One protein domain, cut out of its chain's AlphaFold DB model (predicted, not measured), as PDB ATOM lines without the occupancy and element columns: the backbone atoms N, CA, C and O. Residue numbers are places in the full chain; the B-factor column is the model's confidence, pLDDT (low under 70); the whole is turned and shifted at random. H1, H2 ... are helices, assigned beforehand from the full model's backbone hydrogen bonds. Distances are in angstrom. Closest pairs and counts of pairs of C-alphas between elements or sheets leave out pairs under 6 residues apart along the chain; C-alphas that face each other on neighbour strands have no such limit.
ATOM      1  N   SER A  26      42.320 100.923 128.181       55.53
ATOM      2  CA  SER A  26      43.210 102.069 127.967       55.53
ATOM      3  C   SER A  26      43.334 102.869 129.266       55.53
ATOM      4  O   SER A  26      42.369 103.509 129.688       55.53
ATOM      5  N   PHE A  27      44.503 102.849 129.911       49.03
ATOM      6  CA  PHE A  27      44.756 103.686 131.090       49.03
ATOM      7  C   PHE A  27      45.156 105.087 130.630       49.03
ATOM      8  O   PHE A  27      46.329 105.368 130.377       49.03
ATOM      9  N   GLY A  28      44.151 105.945 130.437       50.22
ATOM     10  CA  GLY A  28      44.322 107.202 129.709       50.22
ATOM     11  C   GLY A  28      44.737 106.956 128.252       50.22
ATOM     12  O   GLY A  28      45.015 105.829 127.843       50.22
ATOM     13  N   ASN A  29      44.816 108.008 127.440       50.56
ATOM     14  CA  ASN A  29      45.222 107.928 126.026       50.56
ATOM     15  C   ASN A  29      46.683 107.454 125.798       50.56
ATOM     16  O   ASN A  29      47.234 107.676 124.723       50.56
ATOM     17  N   THR A  30      47.343 106.844 126.786       52.75
ATOM     18  CA  THR A  30      48.794 106.607 126.788       52.75
ATOM     19  C   THR A  30      49.177 105.138 126.961       52.75
ATOM     20  O   THR A  30      50.186 104.725 126.398       52.75
ATOM     21  N   TYR A  31      48.387 104.320 127.666       50.22
ATOM     22  CA  TYR A  31      48.766 102.929 127.940       50.22
ATOM     23  C   TYR A  31      47.694 101.950 127.475       50.22
ATOM     24  O   TYR A  31      46.628 101.831 128.081       50.22
ATOM     25  N   ILE A  32      48.010 101.232 126.398       57.16
ATOM     26  CA  ILE A  32      47.218 100.111 125.893       57.16
ATOM     27  C   ILE A  32      47.830  98.828 126.455       57.16
ATOM     28  O   ILE A  32      48.948  98.453 126.092       57.16
ATOM     29  N   VAL A  33      47.098  98.146 127.336       57.75
ATOM     30  CA  VAL A  33      47.499  96.814 127.803       57.75
ATOM     31  C   VAL A  33      47.129  95.798 126.726       57.75
ATOM     32  O   VAL A  33      45.953  95.567 126.453       57.75
ATOM     33  N   SER A  34      48.142  95.227 126.072       63.72
ATOM     34  CA  SER A  34      47.966  94.239 125.005       63.72
ATOM     35  C   SER A  34      49.160  93.291 124.905       63.72
ATOM     36  O   SER A  34      50.272  93.626 125.315       63.72
ATOM     37  N   GLU A  35      48.935  92.134 124.286       60.62
ATOM     38  CA  GLU A  35      49.976  91.149 123.969       60.62
ATOM     39  C   GLU A  35      51.080  91.688 123.046       60.62
ATOM     40  O   GLU A  35      52.178  91.136 123.015       60.62
ATOM     41  N   PHE A  36      50.812  92.771 122.304       60.00
ATOM     42  CA  PHE A  36      51.749  93.358 121.343       60.00
ATOM     43  C   PHE A  36      53.009  93.924 122.006       60.00
ATOM     44  O   PHE A  36      54.043  94.039 121.356       60.00
ATOM     45  N   ASN A  37      52.938  94.227 123.304       60.09
ATOM     46  CA  ASN A  37      54.078  94.686 124.096       60.09
ATOM     47  C   ASN A  37      54.782  93.536 124.847       60.09
ATOM     48  O   ASN A  37      55.680  93.787 125.652       60.09
ATOM     49  N   SER A  38      54.381  92.280 124.613       64.50
ATOM     50  CA  SER A  38      55.016  91.104 125.212       64.50
ATOM     51  C   SER A  38      56.258  90.674 124.424       64.50
ATOM     52  O   SER A  38      56.298  90.740 123.197       64.50
ATOM     53  N   LYS A  39      57.278  90.164 125.132       72.00
ATOM     54  CA  LYS A  39      58.503  89.605 124.523       72.00
ATOM     55  C   LYS A  39      58.245  88.306 123.742       72.00
ATOM     56  O   LYS A  39      59.103  87.898 122.964       72.00
ATOM     57  N   ALA A  40      57.092  87.663 123.950       77.62
ATOM     58  CA  ALA A  40      56.656  86.460 123.238       77.62
ATOM     59  C   ALA A  40      55.132  86.502 122.971       77.62
ATOM     60  O   ALA A  40      54.363  85.857 123.689       77.62
ATOM     61  N   PRO A  41      54.679  87.252 121.949       78.31
ATOM     62  CA  PRO A  41      53.255  87.513 121.715       78.31
ATOM     63  C   PRO A  41      52.403  86.260 121.472       78.31
ATOM     64  O   PRO A  41      51.273  86.187 121.945       78.31
ATOM     65  N   ASP A  42      52.929  85.251 120.771       77.56
ATOM     66  CA  ASP A  42      52.175  84.018 120.489       77.56
ATOM     67  C   ASP A  42      51.945  83.174 121.752       77.56
ATOM     68  O   ASP A  42      50.884  82.569 121.920       77.56
ATOM     69  N   THR A  43      52.917  83.161 122.667       79.75
ATOM     70  CA  THR A  43      52.772  82.525 123.983       79.75
ATOM     71  C   THR A  43      51.751  83.279 124.826       79.75
ATOM     72  O   THR A  43      50.874  82.657 125.422       79.75
ATOM     73  N   GLU A  44      51.818  84.612 124.826       77.75
ATOM     74  CA  GLU A  44      50.877  85.462 125.556       77.75
ATOM     75  C   GLU A  44      49.436  85.268 125.064       77.75
ATOM     76  O   GLU A  44      48.539  85.071 125.880       77.75
ATOM     77  N   ARG A  45      49.212  85.195 123.742       80.94
ATOM     78  CA  ARG A  45      47.899  84.852 123.158       80.94
ATOM     79  C   ARG A  45      47.327  83.576 123.742       80.94
ATOM     80  O   ARG A  45      46.149  83.512 124.091       80.94
ATOM     81  N   ARG A  46      48.168  82.546 123.823       80.25
ATOM     82  CA  ARG A  46      47.771  81.227 124.314       80.25
ATOM     83  C   ARG A  46      47.388  81.280 125.790       80.25
ATOM     84  O   ARG A  46      46.357  80.735 126.164       80.25
ATOM     85  N   ILE A  47      48.165  82.005 126.596       78.50
ATOM     86  CA  ILE A  47      47.855  82.248 128.011       78.50
ATOM     87  C   ILE A  47      46.518  82.979 128.143       78.50
ATOM     88  O   ILE A  47      45.672  82.562 128.929       78.50
ATOM     89  N   LEU A  48      46.290  84.037 127.363       81.00
ATOM     90  CA  LEU A  48      45.076  84.851 127.453       81.00
ATOM     91  C   LEU A  48      43.812  84.141 126.976       81.00
ATOM     92  O   LEU A  48      42.732  84.441 127.492       81.00
ATOM     93  N   ALA A  49      43.939  83.191 126.049       76.75
ATOM     94  CA  ALA A  49      42.830  82.349 125.614       76.75
ATOM     95  C   ALA A  49      42.268  81.490 126.764       76.75
ATOM     96  O   ALA A  49      41.062  81.259 126.831       76.75
ATOM     97  N   GLU A  50      43.121  81.055 127.694       82.81
ATOM     98  CA  GLU A  50      42.732  80.219 128.839       82.81
ATOM     99  C   GLU A  50      42.508  81.046 130.125       82.81
ATOM    100  O   GLU A  50      41.593  80.799 130.928       82.81
ATOM    101  N   HIS A  51      43.331  82.075 130.314       81.19
ATOM    102  CA  HIS A  51      43.418  82.905 131.508       81.19
ATOM    103  C   HIS A  51      43.514  84.386 131.138       81.19
ATOM    104  O   HIS A  51      44.590  84.983 131.147       81.19
ATOM    105  N   SER A  52      42.362  85.007 130.882       82.81
ATOM    106  CA  SER A  52      42.294  86.444 130.601       82.81
ATOM    107  C   SER A  52      42.898  87.290 131.728       82.81
ATOM    108  O   SER A  52      42.797  86.939 132.908       82.81
ATOM    109  N   TYR A  53      43.463  88.454 131.394       81.25
ATOM    110  CA  TYR A  53      44.016  89.376 132.396       81.25
ATOM    111  C   TYR A  53      43.000  89.755 133.483       81.25
ATOM    112  O   TYR A  53      43.356  89.824 134.655       81.25
ATOM    113  N   GLY A  54      41.717  89.914 133.139       82.38
ATOM    114  CA  GLY A  54      40.665  90.156 134.134       82.38
ATOM    115  C   GLY A  54      40.525  89.016 135.152       82.38
ATOM    116  O   GLY A  54      40.335  89.267 136.342       82.38
ATOM    117  N   ARG A  55      40.684  87.756 134.717       82.00
ATOM    118  CA  ARG A  55      40.709  86.586 135.610       82.00
ATOM    119  C   ARG A  55      41.985  86.558 136.454       82.00
ATOM    120  O   ARG A  55      41.904  86.233 137.636       82.00
ATOM    121  N   GLN A  56      43.133  86.915 135.877       86.62
ATOM    122  CA  GLN A  56      44.403  87.004 136.607       86.62
ATOM    123  C   GLN A  56      44.327  88.059 137.725       86.62
ATOM    124  O   GLN A  56      44.588  87.743 138.883       86.62
ATOM    125  N   ILE A  57      43.864  89.273 137.410       88.56
ATOM    126  CA  ILE A  57      43.680  90.366 138.379       88.56
ATOM    127  C   ILE A  57      42.658  89.993 139.452       88.56
ATOM    128  O   ILE A  57      42.896  90.246 140.629       88.56
ATOM    129  N   GLY A  58      41.556  89.336 139.073       88.31
ATOM    130  CA  GLY A  58      40.580  88.819 140.032       88.31
ATOM    131  C   GLY A  58      41.212  87.894 141.077       88.31
ATOM    132  O   GLY A  58      41.008  88.102 142.268       88.31
ATOM    133  N   ARG A  59      42.050  86.940 140.644       91.56
ATOM    134  CA  ARG A  59      42.762  86.024 141.552       91.56
ATOM    135  C   ARG A  59      43.777  86.738 142.441       91.56
ATOM    136  O   ARG A  59      43.877  86.418 143.621       91.56
ATOM    137  N   MET A  60      44.519  87.708 141.899       94.12
ATOM    138  CA  MET A  60      45.441  88.515 142.710       94.12
ATOM    139  C   MET A  60      44.693  89.309 143.779       94.12
ATOM    140  O   MET A  60      45.149  89.387 144.915       94.12
ATOM    141  N   MET A  61      43.539  89.876 143.422       93.19
ATOM    142  CA  MET A  61      42.709  90.631 144.351       93.19
ATOM    143  C   MET A  61      42.186  89.743 145.483       93.19
ATOM    144  O   MET A  61      42.305  90.118 146.644       93.19
ATOM    145  N   GLU A  62      41.689  88.547 145.162       92.25
ATOM    146  CA  GLU A  62      41.253  87.554 146.153       92.25
ATOM    147  C   GLU A  62      42.388  87.155 147.106       92.25
ATOM    148  O   GLU A  62      42.213  87.204 148.323       92.25
ATOM    149  N   ALA A  63      43.568  86.829 146.569       95.25
ATOM    150  CA  ALA A  63      44.730  86.478 147.381       95.25
ATOM    151  C   ALA A  63      45.161  87.635 148.297       95.25
ATOM    152  O   ALA A  63      45.444  87.426 149.476       95.25
ATOM    153  N   LEU A  64      45.167  88.868 147.784       94.94
ATOM    154  CA  LEU A  64      45.521  90.037 148.581       94.94
ATOM    155  C   LEU A  64      44.473  90.330 149.662       94.94
ATOM    156  O   LEU A  64      44.854  90.686 150.771       94.94
ATOM    157  N   CYS A  65      43.179  90.125 149.398       93.94
ATOM    158  CA  CYS A  65      42.140  90.237 150.426       93.94
ATOM    159  C   CYS A  65      42.392  89.285 151.603       93.94
ATOM    160  O   CYS A  65      42.226  89.702 152.746       93.94
ATOM    161  N   VAL A  66      42.826  88.044 151.347       94.50
ATOM    162  CA  VAL A  66      43.194  87.096 152.418       94.50
ATOM    163  C   VAL A  66      44.310  87.680 153.281       94.50
ATOM    164  O   VAL A  66      44.142  87.814 154.490       94.50
ATOM    165  N   LEU A  67      45.398  88.131 152.654       94.88
ATOM    166  CA  LEU A  67      46.543  88.709 153.365       94.88
ATOM    167  C   LEU A  67      46.175  89.976 154.145       94.88
ATOM    168  O   LEU A  67      46.682  90.202 155.241       94.88
ATOM    169  N   VAL A  68      45.302  90.822 153.595       93.88
ATOM    170  CA  VAL A  68      44.818  92.028 154.279       93.88
ATOM    171  C   VAL A  68      43.963  91.659 155.489       93.88
ATOM    172  O   VAL A  68      44.130  92.258 156.546       93.88
ATOM    173  N   ASN A  69      43.097  90.654 155.375       89.56
ATOM    174  CA  ASN A  69      42.232  90.222 156.473       89.56
ATOM    175  C   ASN A  69      43.002  89.569 157.632       89.56
ATOM    176  O   ASN A  69      42.549  89.631 158.773       89.56
ATOM    177  N   GLU A  70      44.169  88.981 157.366       93.25
ATOM    178  CA  GLU A  70      45.055  88.415 158.393       93.25
ATOM    179  C   GLU A  70      45.849  89.483 159.163       93.25
ATOM    180  O   GLU A  70      46.401  89.208 160.232       93.25
ATOM    181  N   ARG A  71      45.915  90.721 158.652       92.38
ATOM    182  CA  ARG A  71      46.685  91.798 159.280       92.38
ATOM    183  C   ARG A  71      45.889  92.514 160.379       92.38
ATOM    184  O   ARG A  71      44.839  93.094 160.099       92.38
TER     185      ARG A  71
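AT A GLANCE: This is residues 26 to 71 of the 137 residues of an uncharacterized protein of Azoarcus sp. DD4 (UniProt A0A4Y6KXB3). What shape does the printed part make? A loop tail, residues 26 to 40, leads into the short helix H1, and H1 turns a corner into the long straight helix H2, so that the two helices make an open L. Residues 27 to 32 of the tail stick out at the H1 end, and residues 57 to 71, mostly H2, stick out as a long arm. What is it made of, and how large is it? There are 46 residues with two named helices, H1 then H2, and no named strand, and the class is all helix. It is only just loose, close to extended, with a radius of gyration of the C-alphas of 14.0 A and spans of 38 by 27 by 15 A.

IN THESE COORDINATES: Where does H1 lie? H1 is residues 41 to 50, from C-alpha 41 at (53.255, 87.513, 121.715) to C-alpha 50 at (42.732, 80.219, 128.839). Where does H2 lie? H2 is residues 53 to 69, 24.2 A from first to last C-alpha, and ends at C-alpha 69 at (42.232, 90.222, 156.473).

HOW THE PARTS SIT: Is the tail paired anywhere? Residues 26 to 27 pair with residues 31 to 32, antiparallel. How does H1 stand to H2? They meet only through their link, a tight one of 2 residues. Do the backbones hold helix spacing? Every O i to N i+4 pair is within hydrogen-bond range in H2, and 5 of 6 are in H1.

THE WHOLE: How far does it reach? The two C-alphas farthest apart, those of Asp 42 and Arg 71, are 39.9 A apart. Is it cut, or low in confidence? The printed part has no cut. Residues 26 to 38 of the model are under 70 in pLDDT, and the mean of the printed part is 77.4.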